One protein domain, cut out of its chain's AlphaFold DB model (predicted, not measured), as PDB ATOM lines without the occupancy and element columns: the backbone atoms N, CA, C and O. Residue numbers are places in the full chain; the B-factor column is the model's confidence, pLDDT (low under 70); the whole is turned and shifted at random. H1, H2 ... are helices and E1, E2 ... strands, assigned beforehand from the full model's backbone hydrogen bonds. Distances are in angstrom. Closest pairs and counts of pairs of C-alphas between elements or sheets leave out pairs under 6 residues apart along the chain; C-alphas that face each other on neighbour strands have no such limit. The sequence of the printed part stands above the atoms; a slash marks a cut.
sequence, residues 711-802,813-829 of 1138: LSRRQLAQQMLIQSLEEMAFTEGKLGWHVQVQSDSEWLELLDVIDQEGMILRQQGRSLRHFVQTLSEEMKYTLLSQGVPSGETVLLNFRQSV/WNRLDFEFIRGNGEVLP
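Overview. This is residues 711 to 802 and 813 to 829 of the 1138 residues of an uncharacterized protein of Bdellovibrionaceae bacterium (UniProt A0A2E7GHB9). Two long helices, H1 and H3, lie side by side and run the same way, and H2 crosses H1 near its first residues and makes a corner with H3, its last residues meeting H3 near the first residues of H3. A strongly twisted sheet of four strands packs on this group, with H2 and H3 over it and H1 only grazing it beside E1. The printed part has 109 residues, with three named helices and four named strands in the order H1 E1 H2 H3 E2 E3 E4; the mixed sheet runs E1 E2 E3 E4, E1 and E2 parallel and the other neighbours antiparallel. The class is mixed, helices and strands. The whole is compact and rounded, with a radius of gyration of the C-alphas of 13.9 A and spans of 40 by 35 by 27 A.

Along the chain. H1, residues 711 to 728, begins at C-alpha 711 (-9.711, 35.863, -27.731) and is 25.7 A long. E1 is residues 738 to 741. H2, residues 744 to 758, is 20.2 A long. H3, residues 765 to 785, is 29.9 A long and begins at C-alpha 765 (-19.362, 28.269, -25.834). E2, residues 793 to 799, is 19.5 A long, and E3, residues 815 to 822, is 22.6 A long. E4, residues 827 to 829, ends at C-alpha 829 (-10.073, 11.445, -44.709).

Arrangement. H1 and H3 touch at a shallow tilt of 31 degrees, the same way; their closest C-alphas, of Leu 721 and Val 772, are 6.2 A apart. H1 touches H2 with residues 713 to 718 alone, about perpendicular at 77 degrees, closest at the C-alphas of Arg 714 and Asp 755, 6.3 A. H2 touches H3 with residues 754 to 758 alone, at a steep tilt of 65 degrees, opposite ways; the closest C-alphas, of Gly 758 and Leu 768, are 5.0 A apart. In the sheet, these backbone pairs are within hydrogen-bond range: N 794 and O 738, at 2.9 A, between the parallel neighbours E1 and E2; N 821 and O 795, at 2.8 A, between the antiparallel neighbours E2 and E3; and N 820 and O 828, at 2.8 A, between E3 and E4, which form a hairpin. H2 and H3 are on one face of the sheet, two layers, each at a height over the sheet of 9.5 A. E1, H2 and H3, and E2 form a strand-helix-strand unit, two parallel neighbour strands with helices between, and its crossover is left-handed. In H1, H2 and H3 every O i to N i+4 pair is within hydrogen-bond range.

Size, cuts and confidence. The two C-alphas farthest apart, of Arg 762 and Asn 824, are 43.0 A apart. Residues 803 to 812 are not printed, and C-alphas 802 and 813 are 15.3 A apart across the cut. Of the links that are printed whole, none is long. The mean pLDDT of the printed part is 81.7; residues 733, 744 to 746, 748, 800 to 802 and 813 to 814 are under 70.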
ATOM      1  N   LEU A 711     -10.811  36.444 -28.508       70.50
ATOM      2  CA  LEU A 711      -9.711  35.863 -27.731       70.50
ATOM      3  C   LEU A 711     -10.202  34.778 -26.764       70.50
ATOM      4  O   LEU A 711      -9.676  33.670 -26.764       70.50
ATOM      5  N   SER A 712     -11.250  35.068 -25.988       78.81
ATOM      6  CA  SER A 712     -11.803  34.087 -25.046       78.81
ATOM      7  C   SER A 712     -12.418  32.869 -25.735       78.81
ATOM      8  O   SER A 712     -12.401  31.791 -25.155       78.81
ATOM      9  N   ARG A 713     -12.949  33.011 -26.957       83.88
ATOM     10  CA  ARG A 713     -13.480  31.876 -27.724       83.88
ATOM     11  C   ARG A 713     -12.378  30.976 -28.242       83.88
ATOM     12  O   ARG A 713     -12.499  29.768 -28.116       83.88
ATOM     13  N   ARG A 714     -11.284  31.554 -28.739       79.31
ATOM     14  CA  ARG A 714     -10.109  30.791 -29.166       79.31
ATOM     15  C   ARG A 714      -9.501  29.999 -28.006       79.31
ATOM     16  O   ARG A 714      -9.212  28.822 -28.164       79.31
ATOM     17  N   GLN A 715      -9.364  30.622 -26.833       80.19
ATOM     18  CA  GLN A 715      -8.908  29.943 -25.610       80.19
ATOM     19  C   GLN A 715      -9.864  28.819 -25.193       80.19
ATOM     20  O   GLN A 715      -9.429  27.724 -24.845       80.19
ATOM     21  N   LEU A 716     -11.173  29.072 -25.281       84.25
ATOM     22  CA  LEU A 716     -12.196  28.072 -25.001       84.25
ATOM     23  C   LEU A 716     -12.124  26.890 -25.978       84.25
ATOM     24  O   LEU A 716     -12.130  25.748 -25.533       84.25
ATOM     25  N   ALA A 717     -12.015  27.159 -27.280       86.31
ATOM     26  CA  ALA A 717     -11.852  26.149 -28.322       86.31
ATOM     27  C   ALA A 717     -10.586  25.317 -28.095       86.31
ATOM     28  O   ALA A 717     -10.640  24.094 -28.166       86.31
ATOM     29  N   GLN A 718      -9.476  25.969 -27.735       85.38
ATOM     30  CA  GLN A 718      -8.225  25.301 -27.400       85.38
ATOM     31  C   GLN A 718      -8.393  24.350 -26.216       85.38
ATOM     32  O   GLN A 718      -8.018  23.187 -26.326       85.38
ATOM     33  N   GLN A 719      -8.973  24.807 -25.103       82.75
ATOM     34  CA  GLN A 719      -9.167  23.946 -23.936       82.75
ATOM     35  C   GLN A 719     -10.118  22.784 -24.244       82.75
ATOM     36  O   GLN A 719      -9.835  21.655 -23.859       82.75
ATOM     37  N   MET A 720     -11.226  23.044 -24.946       86.06
ATOM     38  CA  MET A 720     -12.184  22.003 -25.332       86.06
ATOM     39  C   MET A 720     -11.540  20.952 -26.229       86.06
ATOM     40  O   MET A 720     -11.767  19.764 -26.023       86.06
ATOM     41  N   LEU A 721     -10.736  21.383 -27.205       86.44
ATOM     42  CA  LEU A 721     -10.033  20.478 -28.099       86.44
ATOM     43  C   LEU A 721      -9.008  19.646 -27.326       86.44
ATOM     44  O   LEU A 721      -9.065  18.429 -27.409       86.44
ATOM     45  N   ILE A 722      -8.137  20.275 -26.528       82.06
ATOM     46  CA  ILE A 722      -7.141  19.563 -25.706       82.06
ATOM     47  C   ILE A 722      -7.822  18.514 -24.826       82.06
ATOM     48  O   ILE A 722      -7.457  17.345 -24.894       82.06
ATOM     49  N   GLN A 723      -8.858  18.905 -24.079       81.00
ATOM     50  CA  GLN A 723      -9.599  17.984 -23.219       81.00
ATOM     51  C   GLN A 723     -10.191  16.817 -24.021       81.00
ATOM     52  O   GLN A 723     -10.120  15.664 -23.604       81.00
ATOM     53  N   SER A 724     -10.758  17.093 -25.195       86.12
ATOM     54  CA  SER A 724     -11.361  16.061 -26.034       86.12
ATOM     55  C   SER A 724     -10.328  15.094 -26.629       86.12
ATOM     56  O   SER A 724     -10.596  13.897 -26.737       86.12
ATOM     57  N   LEU A 725      -9.131  15.587 -26.961       85.00
ATOM     58  CA  LEU A 725      -8.006  14.761 -27.404       85.00
ATOM     59  C   LEU A 725      -7.414  13.933 -26.250       85.00
ATOM     60  O   LEU A 725      -7.048  12.779 -26.455       85.00
ATOM     61  N   GLU A 726      -7.368  14.472 -25.030       82.69
ATOM     62  CA  GLU A 726      -6.980  13.727 -23.824       82.69
ATOM     63  C   GLU A 726      -7.979  12.603 -23.511       82.69
ATOM     64  O   GLU A 726      -7.577  11.477 -23.230       82.69
ATOM     65  N   GLU A 727      -9.284  12.860 -23.642       84.00
ATOM     66  CA  GLU A 727     -10.341  11.846 -23.500       84.00
ATOM     67  C   GLU A 727     -10.297  10.768 -24.601       84.00
ATOM     68  O   GLU A 727     -10.834   9.671 -24.431       84.00
ATOM     69  N   MET A 728      -9.684  11.078 -25.747       82.00
ATOM     70  CA  MET A 728      -9.402  10.135 -26.833       82.00
ATOM     71  C   MET A 728      -8.117   9.334 -26.626       82.00
ATOM     72  O   MET A 728      -7.950   8.296 -27.275       82.00
ATOM     73  N   ALA A 729      -7.208   9.817 -25.777       81.44
ATOM     74  CA  ALA A 729      -5.893   9.230 -25.609       81.44
ATOM     75  C   ALA A 729      -5.987   7.797 -25.080       81.44
ATOM     76  O   ALA A 729      -6.878   7.428 -24.310       81.44
ATOM     77  N   PHE A 730      -5.034   6.967 -25.497       77.25
ATOM     78  CA  PHE A 730      -4.961   5.600 -25.015       77.25
ATOM     79  C   PHE A 730      -4.722   5.573 -23.502       77.25
ATOM     80  O   PHE A 730      -3.777   6.173 -22.995       77.25
ATOM     81  N   THR A 731      -5.572   4.841 -22.784       77.00
ATOM     82  CA  THR A 731      -5.363   4.488 -21.377       77.00
ATOM     83  C   THR A 731      -5.385   2.973 -21.253       77.00
ATOM     84  O   THR A 731      -6.163   2.306 -21.932       77.00
ATOM     85  N   GLU A 732      -4.554   2.418 -20.377       70.56
ATOM     86  CA  GLU A 732      -4.472   0.976 -20.159       70.56
ATOM     87  C   GLU A 732      -5.867   0.375 -19.871       70.56
ATOM     88  O   GLU A 732      -6.587   0.819 -18.977       70.56
ATOM     89  N   GLY A 733      -6.290  -0.594 -20.692       65.19
ATOM     90  CA  GLY A 733      -7.625  -1.205 -20.614       65.19
ATOM     91  C   GLY A 733      -8.753  -0.478 -21.365       65.19
ATOM     92  O   GLY A 733      -9.886  -0.959 -21.345       65.19
ATOM     93  N   LYS A 734      -8.476   0.637 -22.056       74.00
ATOM     94  CA  LYS A 734      -9.432   1.371 -22.907       74.00
ATOM     95  C   LYS A 734      -8.875   1.562 -24.321       74.00
ATOM     96  O   LYS A 734      -7.680   1.756 -24.507       74.00
ATOM     97  N   LEU A 735      -9.750   1.517 -25.324       76.94
ATOM     98  CA  LEU A 735      -9.388   1.840 -26.708       76.94
ATOM     99  C   LEU A 735      -9.171   3.359 -26.840       76.94
ATOM    100  O   LEU A 735     -10.026   4.119 -26.389       76.94
ATOM    101  N   GLY A 736      -8.066   3.787 -27.455       84.06
ATOM    102  CA  GLY A 736      -7.741   5.206 -27.661       84.06
ATOM    103  C   GLY A 736      -6.540   5.424 -28.589       84.06
ATOM    104  O   GLY A 736      -5.825   4.473 -28.897       84.06
ATOM    105  N   TRP A 737      -6.313   6.663 -29.031       89.31
ATOM    106  CA  TRP A 737      -5.259   7.045 -29.989       89.31
ATOM    107  C   TRP A 737      -4.582   8.345 -29.572       89.31
ATOM    108  O   TRP A 737      -5.209   9.220 -28.978       89.31
ATOM    109  N   HIS A 738      -3.306   8.496 -29.916       85.00
ATOM    110  CA  HIS A 738      -2.582   9.740 -29.681       85.00
ATOM    111  C   HIS A 738      -2.702  10.640 -30.910       85.00
ATOM    112  O   HIS A 738      -2.001  10.450 -31.898       85.00
ATOM    113  N   VAL A 739      -3.601  11.616 -30.859       85.06
ATOM    114  CA  VAL A 739      -3.788  12.579 -31.949       85.06
ATOM    115  C   VAL A 739      -2.883  13.786 -31.720       85.06
ATOM    116  O   VAL A 739      -2.920  14.400 -30.655       85.06
ATOM    117  N   GLN A 740      -2.073  14.132 -32.716       82.56
ATOM    118  CA  GLN A 740      -1.168  15.282 -32.686       82.56
ATOM    119  C   GLN A 740      -1.412  16.184 -33.897       82.56
ATOM    120  O   GLN A 740      -1.893  15.721 -34.923       82.56
ATOM    121  N   VAL A 741      -1.072  17.465 -33.792       80.56
ATOM    122  CA  VAL A 741      -1.038  18.386 -34.940       80.56
ATOM    123  C   VAL A 741       0.426  18.646 -35.277       80.56
ATOM    124  O   VAL A 741       1.263  18.706 -34.377       80.56
ATOM    125  N   GLN A 742       0.749  18.718 -36.566       71.62
ATOM    126  CA  GLN A 742       2.131  18.666 -37.043       71.62
ATOM    127  C   GLN A 742       2.923  19.956 -36.745       71.62
ATOM    128  O   GLN A 742       4.130  19.881 -36.503       71.62
ATOM    129  N   SER A 743       2.268  21.120 -36.708       70.69
ATOM    130  CA  SER A 743       2.894  22.415 -36.405       70.69
ATOM    131  C   SER A 743       2.006  23.362 -35.587       70.69
ATOM    132  O   SER A 743       0.776  23.272 -35.605       70.69
ATOM    133  N   ASP A 744       2.633  24.346 -34.929       67.31
ATOM    134  CA  ASP A 744       1.927  25.421 -34.216       67.31
ATOM    135  C   ASP A 744       1.050  26.266 -35.156       67.31
ATOM    136  O   ASP A 744      -0.025  26.722 -34.767       67.31
ATOM    137  N   SER A 745       1.465  26.465 -36.412       65.75
ATOM    138  CA  SER A 745       0.667  27.178 -37.417       65.75
ATOM    139  C   SER A 745      -0.625  26.440 -37.767       65.75
ATOM    140  O   SER A 745      -1.687  27.060 -37.779       65.75
ATOM    141  N   GLU A 746      -0.558  25.125 -37.984       69.50
ATOM    142  CA  GLU A 746      -1.736  24.291 -38.268       69.50
ATOM    143  C   GLU A 746      -2.637  24.178 -37.039       69.50
ATOM    144  O   GLU A 746      -3.860  24.190 -37.155       69.50
ATOM    145  N   TRP A 747      -2.052  24.144 -35.838       75.00
ATOM    146  CA  TRP A 747      -2.813  24.207 -34.594       75.00
ATOM    147  C   TRP A 747      -3.626  25.503 -34.512       75.00
ATOM    148  O   TRP A 747      -4.817  25.492 -34.201       75.00
ATOM    149  N   LEU A 748      -3.003  26.639 -34.831       69.12
ATOM    150  CA  LEU A 748      -3.681  27.931 -34.854       69.12
ATOM    151  C   LEU A 748      -4.762  28.006 -35.941       69.12
ATOM    152  O   LEU A 748      -5.797  28.630 -35.695       69.12
ATOM    153  N   GLU A 749      -4.544  27.387 -37.098       72.81
ATOM    154  CA  GLU A 749      -5.527  27.296 -38.177       72.81
ATOM    155  C   GLU A 749      -6.730  26.435 -37.780       72.81
ATOM    156  O   GLU A 749      -7.868  26.884 -37.901       72.81
ATOM    157  N   LEU A 750      -6.494  25.261 -37.192       79.38
ATOM    158  CA  LEU A 750      -7.536  24.384 -36.663       79.38
ATOM    159  C   LEU A 750      -8.408  25.103 -35.624       79.38
ATOM    160  O   LEU A 750      -9.635  25.021 -35.671       79.38
ATOM    161  N   LEU A 751      -7.793  25.860 -34.709       81.94
ATOM    162  CA  LEU A 751      -8.533  26.669 -33.736       81.94
ATOM    163  C   LEU A 751      -9.347  27.791 -34.392       81.94
ATOM    164  O   LEU A 751     -10.452  28.086 -33.937       81.94
ATOM    165  N   ASP A 752      -8.815  28.420 -35.442       78.81
ATOM    166  CA  ASP A 752      -9.534  29.438 -36.209       78.81
ATOM    167  C   ASP A 752     -10.738  28.828 -36.947       78.81
ATOM    168  O   ASP A 752     -11.786  29.470 -36.997       78.81
ATOM    169  N   VAL A 753     -10.618  27.604 -37.472       81.12
ATOM    170  CA  VAL A 753     -11.717  26.857 -38.108       81.12
ATOM    171  C   VAL A 753     -12.782  26.486 -37.082       81.12
ATOM    172  O   VAL A 753     -13.963  26.731 -37.313       81.12
ATOM    173  N   ILE A 754     -12.381  25.972 -35.915       85.50
ATOM    174  CA  ILE A 754     -13.307  25.664 -34.819       85.50
ATOM    175  C   ILE A 754     -14.063  26.926 -34.370       85.50
ATOM    176  O   ILE A 754     -15.279  26.866 -34.192       85.50
ATOM    177  N   ASP A 755     -13.389  28.077 -34.216       83.75
ATOM    178  CA  ASP A 755     -14.072  29.341 -33.889       83.75
ATOM    179  C   ASP A 755     -14.998  29.795 -35.018       83.75
ATOM    180  O   ASP A 755     -16.137  30.169 -34.763       83.75
ATOM    181  N   GLN A 756     -14.540  29.778 -36.268       78.81
ATOM    182  CA  GLN A 756     -15.317  30.316 -37.383       78.81
ATOM    183  C   GLN A 756     -16.532  29.458 -37.709       78.81
ATOM    184  O   GLN A 756     -17.610  30.005 -37.928       78.81
ATOM    185  N   GLU A 757     -16.376  28.140 -37.741       83.06
ATOM    186  CA  GLU A 757     -17.399  27.229 -38.246       83.06
ATOM    187  C   GLU A 757     -18.142  26.492 -37.128       83.06
ATOM    188  O   GLU A 757     -19.290  26.107 -37.324       83.06
ATOM    189  N   GLY A 758     -17.555  26.362 -35.934       83.00
ATOM    190  CA  GLY A 758     -18.213  25.767 -34.768       83.00
ATOM    191  C   GLY A 758     -18.980  26.761 -33.889       83.00
ATOM    192  O   GLY A 758     -19.859  26.359 -33.123       83.00
ATOM    193  N   MET A 759     -18.680  28.064 -33.966       84.69
ATOM    194  CA  MET A 759     -19.316  29.072 -33.116       84.69
ATOM    195  C   MET A 759     -20.639  29.580 -33.695       84.69
ATOM    196  O   MET A 759     -20.701  30.194 -34.756       84.69
ATOM    197  N   ILE A 760     -21.693  29.467 -32.894       85.25
ATOM    198  CA  ILE A 760     -22.961  30.167 -33.070       85.25
ATOM    199  C   ILE A 760     -23.047  31.242 -31.988       85.25
ATOM    200  O   ILE A 760     -23.161  30.945 -30.796       85.25
ATOM    201  N   LEU A 761     -23.047  32.514 -32.394       81.69
ATOM    202  CA  LEU A 761     -22.961  33.645 -31.467       81.69
ATOM    203  C   LEU A 761     -24.060  33.653 -30.397       81.69
ATOM    204  O   LEU A 761     -23.759  33.902 -29.238       81.69
ATOM    205  N   ARG A 762     -25.316  33.312 -30.696       81.69
ATOM    206  CA  ARG A 762     -26.345  33.239 -29.634       81.69
ATOM    207  C   ARG A 762     -26.155  32.071 -28.660       81.69
ATOM    208  O   ARG A 762     -26.584  32.169 -27.515       81.69
ATOM    209  N   GLN A 763     -25.500  30.992 -29.086       84.44
ATOM    210  CA  GLN A 763     -25.265  29.804 -28.256       84.44
ATOM    211  C   GLN A 763     -23.923  29.842 -27.512       84.44
ATOM    212  O   GLN A 763     -23.710  29.067 -26.577       84.44
ATOM    213  N   GLN A 764     -23.024  30.749 -27.900       89.94
ATOM    214  CA  GLN A 764     -21.730  30.964 -27.259       89.94
ATOM    215  C   GLN A 764     -20.915  29.662 -27.153       89.94
ATOM    216  O   GLN A 764     -20.970  28.819 -28.049       89.94
ATOM    217  N   GLY A 765     -20.193  29.452 -26.050       88.00
ATOM    218  CA  GLY A 765     -19.362  28.269 -25.834       88.00
ATOM    219  C   GLY A 765     -20.095  26.927 -25.925       88.00
ATOM    220  O   GLY A 765     -19.448  25.897 -26.079       88.00
ATOM    221  N   ARG A 766     -21.436  26.908 -25.869       87.88
ATOM    222  CA  ARG A 766     -22.224  25.681 -26.062       87.88
ATOM    223  C   ARG A 766     -22.086  25.134 -27.484       87.88
ATOM    224  O   ARG A 766     -21.955  23.928 -27.643       87.88
ATOM    225  N   SER A 767     -22.104  26.016 -28.482       90.44
ATOM    226  CA  SER A 767     -21.956  25.630 -29.892       90.44
ATOM    227  C   SER A 767     -20.556  25.101 -30.196       90.44
ATOM    228  O   SER A 767     -20.428  24.014 -30.742       90.44
ATOM    229  N   LEU A 768     -19.522  25.787 -29.695       90.12
ATOM    230  CA  LEU A 768     -18.136  25.324 -29.780       90.12
ATOM    231  C   LEU A 768     -17.948  23.950 -29.138       90.12
ATOM    232  O   LEU A 768     -17.342  23.072 -29.743       90.12
ATOM    233  N   ARG A 769     -18.508  23.739 -27.941       89.12
ATOM    234  CA  ARG A 769     -18.450  22.436 -27.268       89.12
ATOM    235  C   ARG A 769     -19.078  21.341 -28.118       89.12
ATOM    236  O   ARG A 769     -18.475  20.289 -28.267       89.12
ATOM    237  N   HIS A 770     -20.271  21.596 -28.653       88.56
ATOM    238  CA  HIS A 770     -20.959  20.641 -29.514       88.56
ATOM    239  C   HIS A 770     -20.115  20.321 -30.751       88.56
ATOM    240  O   HIS A 770     -19.906  19.155 -31.051       88.56
ATOM    241  N   PHE A 771     -19.578  21.338 -31.426       90.75
ATOM    242  CA  PHE A 771     -18.738  21.151 -32.607       90.75
ATOM    243  C   PHE A 771     -17.482  20.322 -32.307       90.75
ATOM    244  O   PHE A 771     -17.196  19.366 -33.020       90.75
ATOM    245  N   VAL A 772     -16.763  20.629 -31.222       90.50
ATOM    246  CA  VAL A 772     -15.568  19.870 -30.808       90.50
ATOM    247  C   VAL A 772     -15.918  18.429 -30.417       90.50
ATOM    248  O   VAL A 772     -15.169  17.513 -30.741       90.50
ATOM    249  N   GLN A 773     -17.061  18.206 -29.764       89.19
ATOM    250  CA  GLN A 773     -17.537  16.857 -29.444       89.19
ATOM    251  C   GLN A 773     -17.847  16.055 -30.709       89.19
ATOM    252  O   GLN A 773     -17.353  14.940 -30.842       89.19
ATOM    253  N   THR A 774     -18.581  16.638 -31.659       89.50
ATOM    254  CA  THR A 774     -18.847  16.006 -32.958       89.50
ATOM    255  C   THR A 774     -17.545  15.704 -33.697       89.50
ATOM    256  O   THR A 774     -17.368  14.598 -34.194       89.50
ATOM    257  N   LEU A 775     -16.594  16.643 -33.698       89.69
ATOM    258  CA  LEU A 775     -15.266  16.446 -34.277       89.69
ATOM    259  C   LEU A 775     -14.558  15.232 -33.658       89.69
ATOM    260  O   LEU A 775     -14.105  14.356 -34.384       89.69
ATOM    261  N   SER A 776     -14.521  15.131 -32.329       89.75
ATOM    262  CA  SER A 776     -13.923  13.993 -31.617       89.75
ATOM    263  C   SER A 776     -14.631  12.663 -31.888       89.75
ATOM    264  O   SER A 776     -13.979  11.627 -32.033       89.75
ATOM    265  N   GLU A 777     -15.960  12.663 -31.966       89.12
ATOM    266  CA  GLU A 777     -16.750  11.467 -32.268       89.12
ATOM    267  C   GLU A 777     -16.483  10.958 -33.689       89.12
ATOM    268  O   GLU A 777     -16.210   9.767 -33.863       89.12
ATOM    269  N   GLU A 778     -16.457  11.851 -34.680       89.31
ATOM    270  CA  GLU A 778     -16.124  11.519 -36.071       89.31
ATOM    271  C   GLU A 778     -14.671  11.050 -36.215       89.31
ATOM    272  O   GLU A 778     -14.385  10.083 -36.929       89.31
ATOM    273  N   MET A 779     -13.746  11.656 -35.464       90.38
ATOM    274  CA  MET A 779     -12.366  11.184 -35.374       90.38
ATOM    275  C   MET A 779     -12.294   9.745 -34.844       90.38
ATOM    276  O   MET A 779     -11.678   8.886 -35.475       90.38
ATOM    277  N   LYS A 780     -12.948   9.455 -33.708       88.69
ATOM    278  CA  LYS A 780     -12.998   8.103 -33.117       88.69
ATOM    279  C   LYS A 780     -13.609   7.099 -34.091       88.69
ATOM    280  O   LYS A 780     -13.060   6.015 -34.274       88.69
ATOM    281  N   TYR A 781     -14.729   7.454 -34.719       89.06
ATOM    282  CA  TYR A 781     -15.411   6.600 -35.687       89.06
ATOM    283  C   TYR A 781     -14.521   6.279 -36.894       89.06
ATOM    284  O   TYR A 781     -14.431   5.121 -37.309       89.06
ATOM    285  N   THR A 782     -13.812   7.275 -37.424       88.25
ATOM    286  CA  THR A 782     -12.899   7.102 -38.561       88.25
ATOM    287  C   THR A 782     -11.735   6.185 -38.199       88.25
ATOM    288  O   THR A 782     -11.477   5.211 -38.903       88.25
ATOM    289  N   LEU A 783     -11.073   6.422 -37.065       88.81
ATOM    290  CA  LEU A 783      -9.949   5.593 -36.619       88.81
ATOM    291  C   LEU A 783     -10.379   4.137 -36.356       88.81
ATOM    292  O   LEU A 783      -9.673   3.205 -36.740       88.81
ATOM    293  N   LEU A 784     -11.567   3.930 -35.777       88.00
ATOM    294  CA  LEU A 784     -12.147   2.598 -35.566       88.00
ATOM    295  C   LEU A 784     -12.506   1.891 -36.876       88.00
ATOM    296  O   LEU A 784     -12.164   0.724 -37.061       88.00
ATOM    297  N   SER A 785     -13.218   2.576 -37.773       87.31
ATOM    298  CA  SER A 785     -13.716   1.992 -39.027       87.31
ATOM    299  C   SER A 785     -12.593   1.652 -40.006       87.31
ATOM    300  O   SER A 785     -12.682   0.641 -40.700       87.31
ATOM    301  N   GLN A 786     -11.514   2.438 -40.004       87.31
ATOM    302  CA  GLN A 786     -10.304   2.189 -40.794       87.31
ATOM    303  C   GLN A 786      -9.345   1.189 -40.123       87.31
ATOM    304  O   GLN A 786      -8.268   0.907 -40.644       87.31
ATOM    305  N   GLY A 787      -9.722   0.626 -38.968       84.00
ATOM    306  CA  GLY A 787      -8.958  -0.420 -38.290       84.00
ATOM    307  C   GLY A 787      -7.614   0.051 -37.732       84.00
ATOM    308  O   GLY A 787      -6.685  -0.753 -37.652       84.00
ATOM    309  N   VAL A 788      -7.493   1.330 -37.355       87.25
ATOM    310  CA  VAL A 788      -6.263   1.876 -36.769       87.25
ATOM    311  C   VAL A 788      -6.044   1.258 -35.378       87.25
ATOM    312  O   VAL A 788      -6.901   1.415 -34.502       87.25
ATOM    313  N   PRO A 789      -4.914   0.566 -35.137       85.31
ATOM    314  CA  PRO A 789      -4.558   0.013 -33.837       85.31
ATOM    315  C   PRO A 789      -4.673   1.026 -32.693       85.31
ATOM    316  O   PRO A 789      -4.220   2.166 -32.789       85.31
ATOM    317  N   SER A 790      -5.250   0.583 -31.577       84.88
ATOM    318  CA  SER A 790      -5.286   1.368 -30.342       84.88
ATOM    319  C   SER A 790      -3.864   1.651 -29.845       84.88
ATOM    320  O   SER A 790      -3.018   0.758 -29.843       84.88
ATOM    321  N   GLY A 791      -3.615   2.877 -29.391       83.56
ATOM    322  CA  GLY A 791      -2.304   3.365 -28.955       83.56
ATOM    323  C   GLY A 791      -1.443   3.955 -30.075       83.56
ATOM    324  O   GLY A 791      -0.391   4.517 -29.783       83.56
ATOM    325  N   GLU A 792      -1.868   3.870 -31.341       87.06
ATOM    326  CA  GLU A 792      -1.137   4.485 -32.455       87.06
ATOM    327  C   GLU A 792      -1.209   6.024 -32.399       87.06
ATOM    328  O   GLU A 792      -2.216   6.606 -31.979       87.06
ATOM    329  N   THR A 793      -0.122   6.682 -32.822       87.19
ATOM    330  CA  THR A 793      -0.060   8.137 -32.992       87.19
ATOM    331  C   THR A 793      -0.449   8.524 -34.414       87.19
ATOM    332  O   THR A 793       0.124   8.010 -35.374       87.19
ATOM    333  N   VAL A 794      -1.398   9.449 -34.545       89.81
ATOM    334  CA  VAL A 794      -1.885   9.966 -35.830       89.81
ATOM    335  C   VAL A 794      -1.774  11.487 -35.865       89.81
ATOM    336  O   VAL A 794      -2.054  12.160 -34.871       89.81
ATOM    337  N   LEU A 795      -1.359  12.034 -37.008       88.44
ATOM    338  CA  LEU A 795      -1.296  13.477 -37.226       88.44
ATOM    339  C   LEU A 795      -2.610  13.963 -37.832       88.44
ATOM    340  O   LEU A 795      -3.047  13.431 -38.846       88.44
ATOM    341  N   LEU A 796      -3.236  14.958 -37.220       87.38
ATOM    342  CA  LEU A 796      -4.450  15.599 -37.703       87.38
ATOM    343  C   LEU A 796      -4.093  16.794 -38.586       87.38
ATOM    344  O   LEU A 796      -3.375  17.694 -38.148       87.38
ATOM    345  N   ASN A 797      -4.669  16.827 -39.784       84.44
ATOM    346  CA  ASN A 797      -4.568  17.944 -40.711       84.44
ATOM    347  C   ASN A 797      -5.961  18.424 -41.157       84.44
ATOM    348  O   ASN A 797      -6.893  17.627 -41.284       84.44
ATOM    349  N   PHE A 798      -6.098  19.725 -41.410       80.75
ATOM    350  CA  PHE A 798      -7.300  20.336 -41.978       80.75
ATOM    351  C   PHE A 798      -7.061  20.665 -43.453       80.75
ATOM    352  O   PHE A 798      -6.047  21.269 -43.799       80.75
ATOM    353  N   ARG A 799      -7.999  20.289 -44.331       71.75
ATOM    354  CA  ARG A 799      -7.890  20.558 -45.765       71.75
ATOM    355  C   ARG A 799      -8.876  21.647 -46.162       71.75
ATOM    356  O   ARG A 799     -10.079  21.415 -46.242       71.75
ATOM    357  N   GLN A 800      -8.365  22.838 -46.460       55.97
ATOM    358  CA  GLN A 800      -9.183  23.891 -47.050       55.97
ATOM    359  C   GLN A 800      -9.559  23.471 -48.480       55.97
ATOM    360  O   GLN A 800      -8.688  23.310 -49.335       55.97
ATOM    361  N   SER A 801     -10.847  23.250 -48.746       46.41
ATOM    362  CA  SER A 801     -11.340  22.942 -50.090       46.41
ATOM    363  C   SER A 801     -11.191  24.174 -50.988       46.41
ATOM    364  O   SER A 801     -12.012  25.088 -50.994       46.41
ATOM    365  N   VAL A 802     -10.086  24.225 -51.728       39.78
ATOM    366  CA  VAL A 802      -9.882  25.173 -52.824       39.78
ATOM    367  C   VAL A 802     -10.548  24.589 -54.076       39.78
ATOM    368  O   VAL A 802     -10.263  23.453 -54.442       39.78
ATOM    369  N   TRP A 813     -23.929  22.090 -48.147       48.34
ATOM    370  CA  TRP A 813     -23.948  23.160 -47.145       48.34
ATOM    371  C   TRP A 813     -22.975  22.875 -45.975       48.34
ATOM    372  O   TRP A 813     -23.375  22.405 -44.918       48.34
ATOM    373  N   ASN A 814     -21.697  23.202 -46.211       63.41
ATOM    374  CA  ASN A 814     -20.552  23.356 -45.303       63.41
ATOM    375  C   ASN A 814     -20.072  22.106 -44.551       63.41
ATOM    376  O   ASN A 814     -19.975  22.100 -43.325       63.41
ATOM    377  N   ARG A 815     -19.693  21.072 -45.299       70.12
ATOM    378  CA  ARG A 815     -18.918  19.937 -44.783       70.12
ATOM    379  C   ARG A 815     -17.427  20.319 -44.732       70.12
ATOM    380  O   ARG A 815     -16.883  20.769 -45.737       70.12
ATOM    381  N   LEU A 816     -16.794  20.198 -43.565       79.00
ATOM    382  CA  LEU A 816     -15.375  20.498 -43.333       79.00
ATOM    383  C   LEU A 816     -14.552  19.222 -43.417       79.00
ATOM    384  O   LEU A 816     -14.826  18.287 -42.666       79.00
ATOM    385  N   ASP A 817     -13.544  19.201 -44.283       84.94
ATOM    386  CA  ASP A 817     -12.717  18.021 -44.525       84.94
ATOM    387  C   ASP A 817     -11.424  18.042 -43.698       84.94
ATOM    388  O   ASP A 817     -10.675  19.022 -43.656       84.94
ATOM    389  N   PHE A 818     -11.162  16.914 -43.053       87.50
ATOM    390  CA  PHE A 818      -9.996  16.651 -42.225       87.50
ATOM    391  C   PHE A 818      -9.337  15.351 -42.674       87.50
ATOM    392  O   PHE A 818      -9.978  14.468 -43.243       87.50
ATOM    393  N   GLU A 819      -8.047  15.211 -42.400       88.88
ATOM    394  CA  GLU A 819      -7.281  14.025 -42.761       88.88
ATOM    395  C   GLU A 819      -6.383  13.607 -41.595       88.88
ATOM    396  O   GLU A 819      -5.732  14.442 -40.966       88.88
ATOM    397  N   PHE A 820      -6.333  12.305 -41.312       90.50
ATOM    398  CA  PHE A 820      -5.312  11.725 -40.446       90.50
ATOM    399  C   PHE A 820      -4.154  11.187 -41.271       90.50
ATOM    400  O   PHE A 820      -4.367  10.380 -42.171       90.50
ATOM    401  N   ILE A 821      -2.929  11.561 -40.917       89.19
ATOM    402  CA  ILE A 821      -1.702  11.003 -41.479       89.19
ATOM    403  C   ILE A 821      -1.114  10.044 -40.443       89.19
ATOM    404  O   ILE A 821      -0.701  10.444 -39.352       89.19
ATOM    405  N   ARG A 822      -1.104   8.754 -40.771       89.81
ATOM    406  CA  ARG A 822      -0.509   7.705 -39.934       89.81
ATOM    407  C   ARG A 822       1.015   7.700 -40.062       89.81
ATOM    408  O   ARG A 822       1.573   8.181 -41.047       89.81
ATOM    409  N   GLY A 823       1.712   7.072 -39.112       78.62
ATOM    410  CA  GLY A 823       3.181   6.967 -39.134       78.62
ATOM    411  C   GLY A 823       3.763   6.229 -40.356       78.62
ATOM    412  O   GLY A 823       4.941   6.385 -40.665       78.62
ATOM    413  N   ASN A 824       2.944   5.452 -41.073       81.31
ATOM    414  CA  ASN A 824       3.289   4.778 -42.332       81.31
ATOM    415  C   ASN A 824       3.030   5.643 -43.592       81.31
ATOM    416  O   ASN A 824       3.262   5.163 -44.701       81.31
ATOM    417  N   GLY A 825       2.551   6.884 -43.436       80.12
ATOM    418  CA  GLY A 825       2.209   7.804 -44.526       80.12
ATOM    419  C   GLY A 825       0.812   7.610 -45.130       80.12
ATOM    420  O   GLY A 825       0.479   8.278 -46.106       80.12
ATOM    421  N   GLU A 826      -0.006   6.708 -44.585       87.25
ATOM    422  CA  GLU A 826      -1.397   6.518 -45.005       87.25
ATOM    423  C   GLU A 826      -2.269   7.706 -44.574       87.25
ATOM    424  O   GLU A 826      -2.182   8.159 -43.431       87.25
ATOM    425  N   VAL A 827      -3.112   8.191 -45.494       88.12
ATOM    426  CA  VAL A 827      -4.006   9.340 -45.292       88.12
ATOM    427  C   VAL A 827      -5.447   8.851 -45.153       88.12
ATOM    428  O   VAL A 827      -5.974   8.215 -46.065       88.12
ATOM    429  N   LEU A 828      -6.089   9.162 -44.027       89.06
ATOM    430  CA  LEU A 828      -7.468   8.777 -43.725       89.06
ATOM    431  C   LEU A 828      -8.363  10.027 -43.666       89.06
ATOM    432  O   LEU A 828      -8.296  10.765 -42.681       89.06
ATOM    433  N   PRO A 829      -9.196  10.284 -44.688       88.75
ATOM    434  CA  PRO A 829     -10.073  11.445 -44.709       88.75
ATOM    435  C   PRO A 829     -11.326  11.226 -43.855       88.75
ATOM    436  O   PRO A 829     -11.884  10.128 -43.809       88.75
TER     437      PRO A 829